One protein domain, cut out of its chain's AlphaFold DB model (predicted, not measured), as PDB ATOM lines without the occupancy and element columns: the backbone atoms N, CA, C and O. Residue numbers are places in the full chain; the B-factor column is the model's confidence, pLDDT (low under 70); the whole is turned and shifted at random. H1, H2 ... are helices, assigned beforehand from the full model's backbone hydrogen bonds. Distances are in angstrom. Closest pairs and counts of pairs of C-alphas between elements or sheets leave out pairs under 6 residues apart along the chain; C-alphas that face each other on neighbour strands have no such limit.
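This is residues 421 to 480 of the 532 residues of an uncharacterized protein of Achromatium sp. WMS2 (UniProt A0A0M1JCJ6). This is a helical hairpin of unequal arms: the long helix H3 folds back beside the shorter H2, and the very short H1 packs on the stretch of H3 that H2 does not touch. The stretches before H1 and after H3 meet in one short parallel pairing, residues 426 to 427 with residues 475 to 476, while the first and last printed C-alphas, of Ile 421 and Pro 480, are 22.6 A apart. The printed part has 60 residues, with three named helices in the order H1, H2, H3 and no named strand; its class is all helix. It is only just loose, close to compact, with a radius of gyration of the C-alphas of 12.7 A, and its elongated outline spans 43 by 23 by 16 A.

Start with the longest helix, H3, residues 451 to 471. Find C-alpha 451 at (18.875, 40.618, -3.667); from there the helix runs 30.4 A to C-alpha 471 at (14.006, 16.502, -21.464). Go back along the chain to H2, residues 435 to 447, which begins at C-alpha 435 at (11.400, 34.613, -25.672) and is 18.2 A long from first to last C-alpha. Before it comes H1, residues 429 to 432, with 5.3 A from first to last C-alpha.

Look first at H2 and H3, which form a helical hairpin: they touch and run opposite ways at a shallow tilt of 17 degrees. Their closest C-alphas are those of Met 445 and Gln 454, 5.6 A apart. H2 touches H3 with its residues 441 to 445 alone, and H3 touches H2 with its residues 454 to 461 alone. Farther along H3, its residues 462 to 469 touch H1, and there the closest C-alphas, of Leu 432 and Leu 465, are 6.3 A apart. H1 and H2 are close but not clearly touching; their closest C-alphas, of Arg 430 and Arg 438, are 7.9 A apart. In the backbones of H2 and H3 every O i to N i+4 pair is within hydrogen-bond range; H1 is too short for such a pair, and its one O i to N i+3 pair is within range.

Look for the two C-alphas farthest apart at Ala 422 and Pro 449, 42.9 A from each other. The first and last printed C-alphas, of Ile 421 and Pro 480, are 22.6 A apart. The printed part has no cut, and the links from H1 to H2 and from H2 to H3 are both tight. The mean pLDDT of the printed part of this model is 92.9, and in the B-factor column you will find values under 70 at residues 421 to 423 and residue 480.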
ATOM      1  N   ILE A 421      28.393   8.123 -23.379       50.94
ATOM      2  CA  ILE A 421      28.784   9.533 -23.297       50.94
ATOM      3  C   ILE A 421      28.797  10.087 -24.724       50.94
ATOM      4  O   ILE A 421      29.806  10.580 -25.222       50.94
ATOM      5  N   ALA A 422      27.671   9.974 -25.433       54.09
ATOM      6  CA  ALA A 422      27.439  10.853 -26.568       54.09
ATOM      7  C   ALA A 422      27.494  12.270 -25.993       54.09
ATOM      8  O   ALA A 422      26.621  12.641 -25.209       54.09
ATOM      9  N   TYR A 423      28.589  12.986 -26.265       56.69
ATOM     10  CA  TYR A 423      28.880  14.303 -25.715       56.69
ATOM     11  C   TYR A 423      27.651  15.190 -25.874       56.69
ATOM     12  O   TYR A 423      27.351  15.674 -26.966       56.69
ATOM     13  N   LYS A 424      26.899  15.355 -24.782       75.25
ATOM     14  CA  LYS A 424      25.723  16.211 -24.766       75.25
ATOM     15  C   LYS A 424      26.234  17.600 -25.074       75.25
ATOM     16  O   LYS A 424      27.009  18.145 -24.288       75.25
ATOM     17  N   LYS A 425      25.862  18.126 -26.244       83.81
ATOM     18  CA  LYS A 425      26.303  19.443 -26.685       83.81
ATOM     19  C   LYS A 425      26.020  20.422 -25.539       83.81
ATOM     20  O   LYS A 425      24.868  20.493 -25.105       83.81
ATOM     21  N   PRO A 426      27.042  21.099 -24.995       88.31
ATOM     22  CA  PRO A 426      26.826  22.076 -23.948       88.31
ATOM     23  C   PRO A 426      25.903  23.163 -24.492       88.31
ATOM     24  O   PRO A 426      26.201  23.760 -25.528       88.31
ATOM     25  N   VAL A 427      24.777  23.400 -23.820       93.88
ATOM     26  CA  VAL A 427      23.837  24.454 -24.213       93.88
ATOM     27  C   VAL A 427      23.808  25.534 -23.148       93.88
ATOM     28  O   VAL A 427      23.809  25.249 -21.945       93.88
ATOM     29  N   ARG A 428      23.821  26.790 -23.600       93.69
ATOM     30  CA  ARG A 428      23.712  27.955 -22.724       93.69
ATOM     31  C   ARG A 428      22.268  28.090 -22.261       93.69
ATOM     32  O   ARG A 428      21.340  27.888 -23.039       93.69
ATOM     33  N   GLY A 429      22.060  28.494 -21.010       93.31
ATOM     34  CA  GLY A 429      20.707  28.639 -20.453       93.31
ATOM     35  C   GLY A 429      19.796  29.549 -21.283       93.31
ATOM     36  O   GLY A 429      18.607  29.278 -21.404       93.31
ATOM     37  N   ARG A 430      20.360  30.576 -21.936       93.38
ATOM     38  CA  ARG A 430      19.611  31.480 -22.819       93.38
ATOM     39  C   ARG A 430      18.969  30.758 -24.005       93.38
ATOM     40  O   ARG A 430      17.846  31.101 -24.364       93.38
ATOM     41  N   ASP A 431      19.643  29.766 -24.578       95.38
ATOM     42  CA  ASP A 431      19.166  29.039 -25.763       95.38
ATOM     43  C   ASP A 431      18.046  28.047 -25.414       95.38
ATOM     44  O   ASP A 431      17.268  27.656 -26.276       95.38
ATOM     45  N   LEU A 432      17.933  27.678 -24.136       96.19
ATOM     46  CA  LEU A 432      16.880  26.801 -23.614       96.19
ATOM     47  C   LEU A 432      15.635  27.565 -23.149       96.19
ATOM     48  O   LEU A 432      14.608  26.947 -22.870       96.19
ATOM     49  N   MET A 433      15.732  28.890 -23.041       97.75
ATOM     50  CA  MET A 433      14.665  29.769 -22.575       97.75
ATOM     51  C   MET A 433      13.922  30.368 -23.770       97.75
ATOM     52  O   MET A 433      14.558  30.953 -24.658       97.75
ATOM     53  N   THR A 434      12.593  30.259 -23.783       97.50
ATOM     54  CA  THR A 434      11.765  30.878 -24.830       97.50
ATOM     55  C   THR A 434      11.791  32.404 -24.699       97.50
ATOM     56  O   THR A 434      12.159  32.945 -23.654       97.50
ATOM     57  N   GLU A 435      11.415  33.143 -25.746       97.06
ATOM     58  CA  GLU A 435      11.400  34.613 -25.672       97.06
ATOM     59  C   GLU A 435      10.434  35.143 -24.606       97.06
ATOM     60  O   GLU A 435      10.789  36.070 -23.877       97.06
ATOM     61  N   ALA A 436       9.270  34.504 -24.457       97.88
ATOM     62  CA  ALA A 436       8.292  34.835 -23.424       97.88
ATOM     63  C   ALA A 436       8.879  34.673 -22.013       97.88
ATOM     64  O   ALA A 436       8.772  35.569 -21.182       97.88
ATOM     65  N   GLU A 437       9.597  33.582 -21.758       97.44
ATOM     66  CA  GLU A 437      10.235  33.345 -20.461       97.44
ATOM     67  C   GLU A 437      11.415  34.273 -20.201       97.44
ATOM     68  O   GLU A 437      11.658  34.655 -19.061       97.44
ATOM     69  N   ARG A 438      12.152  34.674 -21.243       97.62
ATOM     70  CA  ARG A 438      13.196  35.702 -21.105       97.62
ATOM     71  C   ARG A 438      12.596  37.061 -20.747       97.62
ATOM     72  O   ARG A 438      13.265  37.853 -20.083       97.62
ATOM     73  N   MET A 439      11.391  37.366 -21.226       98.06
ATOM     74  CA  MET A 439      10.653  38.570 -20.839       98.06
ATOM     75  C   MET A 439      10.148  38.459 -19.399       98.06
ATOM     76  O   MET A 439      10.416  39.359 -18.610       98.06
ATOM     77  N   GLU A 440       9.517  37.341 -19.030       98.12
ATOM     78  CA  GLU A 440       9.051  37.083 -17.659       98.12
ATOM     79  C   GLU A 440      10.211  37.134 -16.659       98.12
ATOM     80  O   GLU A 440      10.123  37.809 -15.638       98.12
ATOM     81  N   TYR A 441      11.339  36.495 -16.977       98.00
ATOM     82  CA  TYR A 441      12.542  36.526 -16.150       98.00
ATOM     83  C   TYR A 441      13.084  37.951 -15.978       98.00
ATOM     84  O   TYR A 441      13.445  38.327 -14.865       98.00
ATOM     85  N   ARG A 442      13.119  38.760 -17.049       98.19
ATOM     86  CA  ARG A 442      13.533  40.171 -16.970       98.19
ATOM     87  C   ARG A 442      12.595  40.985 -16.086       98.19
ATOM     88  O   ARG A 442      13.074  41.622 -15.157       98.19
ATOM     89  N   LEU A 443      11.285  40.888 -16.306       98.38
ATOM     90  CA  LEU A 443      10.286  41.586 -15.492       98.38
ATOM     91  C   LEU A 443      10.333  41.141 -14.023       98.38
ATOM     92  O   LEU A 443      10.225  41.963 -13.115       98.38
ATOM     93  N   ALA A 444      10.546  39.849 -13.760       98.31
ATOM     94  CA  ALA A 444      10.693  39.327 -12.405       98.31
ATOM     95  C   ALA A 444      11.963  39.874 -11.733       98.31
ATOM     96  O   ALA A 444      11.921  40.299 -10.580       98.31
ATOM     97  N   MET A 445      13.089  39.898 -12.450       98.25
ATOM     98  CA  MET A 445      14.349  40.452 -11.949       98.25
ATOM     99  C   MET A 445      14.266  41.966 -11.696       98.25
ATOM    100  O   MET A 445      14.814  42.429 -10.698       98.25
ATOM    101  N   GLU A 446      13.574  42.717 -12.557       98.12
ATOM    102  CA  GLU A 446      13.350  44.165 -12.414       98.12
ATOM    103  C   GLU A 446      12.393  44.502 -11.263       98.12
ATOM    104  O   GLU A 446      12.618  45.463 -10.533       98.12
ATOM    105  N   SER A 447      11.347  43.694 -11.064       98.25
ATOM    106  CA  SER A 447      10.356  43.892  -9.995       98.25
ATOM    107  C   SER A 447      10.807  43.391  -8.620       98.25
ATOM    108  O   SER A 447      10.152  43.686  -7.623       98.25
ATOM    109  N   ALA A 448      11.907  42.642  -8.534       98.31
ATOM    110  CA  ALA A 448      12.432  42.116  -7.280       98.31
ATOM    111  C   ALA A 448      13.161  43.211  -6.470       98.31
ATOM    112  O   ALA A 448      14.262  43.615  -6.855       98.31
ATOM    113  N   PRO A 449      12.615  43.650  -5.315       97.81
ATOM    114  CA  PRO A 449      13.172  44.774  -4.557       97.81
ATOM    115  C   PRO A 449      14.429  44.405  -3.757       97.81
ATOM    116  O   PRO A 449      15.177  45.282  -3.338       97.81
ATOM    117  N   THR A 450      14.659  43.113  -3.514       98.12
ATOM    118  CA  THR A 450      15.762  42.612  -2.689       98.12
ATOM    119  C   THR A 450      16.639  41.636  -3.466       98.12
ATOM    120  O   THR A 450      16.175  40.915  -4.353       98.12
ATOM    121  N   LEU A 451      17.922  41.576  -3.095       97.06
ATOM    122  CA  LEU A 451      18.875  40.618  -3.667       97.06
ATOM    123  C   LEU A 451      18.446  39.167  -3.421       97.06
ATOM    124  O   LEU A 451      18.574  38.336  -4.318       97.06
ATOM    125  N   ASP A 452      17.866  38.880  -2.254       97.38
ATOM    126  CA  ASP A 452      17.345  37.549  -1.929       97.38
ATOM    127  C   ASP A 452      16.232  37.140  -2.893       97.38
ATOM    128  O   ASP A 452      16.198  36.005  -3.375       97.38
ATOM    129  N   ARG A 453      15.345  38.078  -3.249       97.75
ATOM    130  CA  ARG A 453      14.275  37.809  -4.211       97.75
ATOM    131  C   ARG A 453      14.827  37.579  -5.615       97.75
ATOM    132  O   ARG A 453      14.392  36.646  -6.287       97.75
ATOM    133  N   GLN A 454      15.819  38.361  -6.040       98.06
ATOM    134  CA  GLN A 454      16.518  38.128  -7.309       98.06
ATOM    135  C   GLN A 454      17.216  36.762  -7.340       98.06
ATOM    136  O   GLN A 454      17.201  36.076  -8.364       98.06
ATOM    137  N   TRP A 455      17.814  36.339  -6.224       97.19
ATOM    138  CA  TRP A 455      18.441  35.026  -6.109       97.19
ATOM    139  C   TRP A 455      17.413  33.894  -6.220       97.19
ATOM    140  O   TRP A 455      17.618  32.971  -7.007       97.19
ATOM    141  N   GLN A 456      16.265  34.011  -5.547       97.94
ATOM    142  CA  GLN A 456      15.153  33.060  -5.689       97.94
ATOM    143  C   GLN A 456      14.666  32.949  -7.143       97.94
ATOM    144  O   GLN A 456      14.425  31.846  -7.631       97.94
ATOM    145  N   ILE A 457      14.557  34.075  -7.855       98.06
ATOM    146  CA  ILE A 457      14.149  34.098  -9.269       98.06
ATOM    147  C   ILE A 457      15.195  33.407 -10.154       98.06
ATOM    148  O   ILE A 457      14.832  32.620 -11.030       98.06
ATOM    149  N   ARG A 458      16.492  33.649  -9.914       96.88
ATOM    150  CA  ARG A 458      17.592  32.955 -10.611       96.88
ATOM    151  C   ARG A 458      17.540  31.448 -10.390       96.88
ATOM    152  O   ARG A 458      17.652  30.703 -11.361       96.88
ATOM    153  N   GLU A 459      17.354  31.009  -9.150       97.00
ATOM    154  CA  GLU A 459      17.332  29.587  -8.807       97.00
ATOM    155  C   GLU A 459      16.129  28.884  -9.447       97.00
ATOM    156  O   GLU A 459      16.277  27.845 -10.091       97.00
ATOM    157  N   LEU A 460      14.946  29.499  -9.377       97.62
ATOM    158  CA  LEU A 460      13.728  28.960  -9.983       97.62
ATOM    159  C   LEU A 460      13.847  28.864 -11.512       97.62
ATOM    160  O   LEU A 460      13.490  27.840 -12.101       97.62
ATOM    161  N   ALA A 461      14.404  29.892 -12.159       97.25
ATOM    162  CA  ALA A 461      14.695  29.860 -13.589       97.25
ATOM    163  C   ALA A 461      15.699  28.746 -13.938       97.25
ATOM    164  O   ALA A 461      15.494  28.007 -14.901       97.25
ATOM    165  N   TYR A 462      16.751  28.575 -13.136       96.44
ATOM    166  CA  TYR A 462      17.771  27.553 -13.359       96.44
ATOM    167  C   TYR A 462      17.213  26.127 -13.244       96.44
ATOM    168  O   TYR A 462      17.518  25.287 -14.092       96.44
ATOM    169  N   VAL A 463      16.335  25.858 -12.271       96.94
ATOM    170  CA  VAL A 463      15.653  24.558 -12.130       96.94
ATOM    171  C   VAL A 463      14.791  24.245 -13.359       96.94
ATOM    172  O   VAL A 463      14.878  23.140 -13.901       96.94
ATOM    173  N   ARG A 464      14.019  25.223 -13.860       97.31
ATOM    174  CA  ARG A 464      13.221  25.063 -15.095       97.31
ATOM    175  C   ARG A 464      14.109  24.764 -16.309       97.31
ATOM    176  O   ARG A 464      13.790  23.871 -17.095       97.31
ATOM    177  N   LEU A 465      15.238  25.463 -16.443       97.25
ATOM    178  CA  LEU A 465      16.192  25.252 -17.539       97.25
ATOM    179  C   LEU A 465      16.893  23.892 -17.451       97.25
ATOM    180  O   LEU A 465      17.085  23.240 -18.476       97.25
ATOM    181  N   GLN A 466      17.246  23.432 -16.249       96.44
ATOM    182  CA  GLN A 466      17.812  22.096 -16.057       96.44
ATOM    183  C   GLN A 466      16.831  20.999 -16.457       96.44
ATOM    184  O   GLN A 466      17.238  20.028 -17.094       96.44
ATOM    185  N   GLN A 467      15.558  21.138 -16.083       96.75
ATOM    186  CA  GLN A 467      14.527  20.167 -16.430       96.75
ATOM    187  C   GLN A 467      14.364  20.065 -17.952       96.75
ATOM    188  O   GLN A 467      14.450  18.970 -18.503       96.75
ATOM    189  N   ARG A 468      14.282  21.204 -18.646       97.12
ATOM    190  CA  ARG A 468      14.225  21.235 -20.114       97.12
ATOM    191  C   ARG A 468      15.479  20.686 -20.781       97.12
ATOM    192  O   ARG A 468      15.387  19.963 -21.767       97.12
ATOM    193  N   ALA A 469      16.657  20.985 -20.236       96.25
ATOM    194  CA  ALA A 469      17.895  20.388 -20.721       96.25
ATOM    195  C   ALA A 469      17.841  18.857 -20.606       96.25
ATOM    196  O   ALA A 469      18.182  18.173 -21.567       96.25
ATOM    197  N   ARG A 470      17.354  18.311 -19.480       95.31
ATOM    198  CA  ARG A 470      17.182  16.858 -19.309       95.31
ATOM    199  C   ARG A 470      16.187  16.273 -20.309       95.31
ATOM    200  O   ARG A 470      16.508  15.252 -20.910       95.31
ATOM    201  N   GLU A 471      15.043  16.922 -20.505       95.88
ATOM    202  CA  GLU A 471      14.006  16.502 -21.464       95.88
ATOM    203  C   GLU A 471      14.530  16.479 -22.903       95.88
ATOM    204  O   GLU A 471      14.232  15.560 -23.659       95.88
ATOM    205  N   LEU A 472      15.393  17.431 -23.259       95.69
ATOM    206  CA  LEU A 472      16.027  17.497 -24.575       95.69
ATOM    207  C   LEU A 472      17.294  16.632 -24.687       95.69
ATOM    208  O   LEU A 472      17.992  16.678 -25.699       95.69
ATOM    209  N   GLY A 473      17.642  15.868 -23.647       95.38
ATOM    210  CA  GLY A 473      18.864  15.064 -23.621       95.38
ATOM    211  C   GLY A 473      20.152  15.895 -23.629       95.38
ATOM    212  O   GLY A 473      21.221  15.359 -23.908       95.38
ATOM    213  N   MET A 474      20.077  17.181 -23.294       96.00
ATOM    214  CA  MET A 474      21.186  18.131 -23.269       96.00
ATOM    215  C   MET A 474      21.751  18.307 -21.852       96.00
ATOM    216  O   MET A 474      21.129  17.949 -20.851       96.00
ATOM    217  N   ALA A 475      22.972  18.834 -21.762       93.19
ATOM    218  CA  ALA A 475      23.595  19.206 -20.497       93.19
ATOM    219  C   ALA A 475      23.651  20.733 -20.410       93.19
ATOM    220  O   ALA A 475      24.242  21.396 -21.264       93.19
ATOM    221  N   LEU A 476      23.011  21.289 -19.380       94.56
ATOM    222  CA  LEU A 476      23.063  22.718 -19.099       94.56
ATOM    223  C   LEU A 476      24.452  23.055 -18.550       94.56
ATOM    224  O   LEU A 476      24.809  22.606 -17.457       94.56
ATOM    225  N   VAL A 477      25.230  23.856 -19.278       92.25
ATOM    226  CA  VAL A 477      26.489  24.374 -18.735       92.25
ATOM    227  C   VAL A 477      26.147  25.432 -17.705       92.25
ATOM    228  O   VAL A 477      25.579  26.475 -18.030       92.25
ATOM    229  N   ARG A 478      26.476  25.157 -16.442       85.00
ATOM    230  CA  ARG A 478      26.477  26.191 -15.414       85.00
ATOM    231  C   ARG A 478      27.651  27.101 -15.738       85.00
ATOM    232  O   ARG A 478      28.793  26.732 -15.476       85.00
ATOM    233  N   GLU A 479      27.380  28.244 -16.365       78.06
ATOM    234  CA  GLU A 479      28.406  29.270 -16.513       78.06
ATOM    235  C   GLU A 479      28.943  29.561 -15.103       78.06
ATOM    236  O   GLU A 479      28.135  29.776 -14.188       78.06
ATOM    237  N   PRO A 480      30.266  29.466 -14.874       66.50
ATOM    238  CA  PRO A 480      30.843  29.815 -13.589       66.50
ATOM    239  C   PRO A 480      30.432  31.257 -13.311       66.50
ATOM    240  O   PRO A 480      30.813  32.173 -14.036       66.50
TER     241      PRO A 480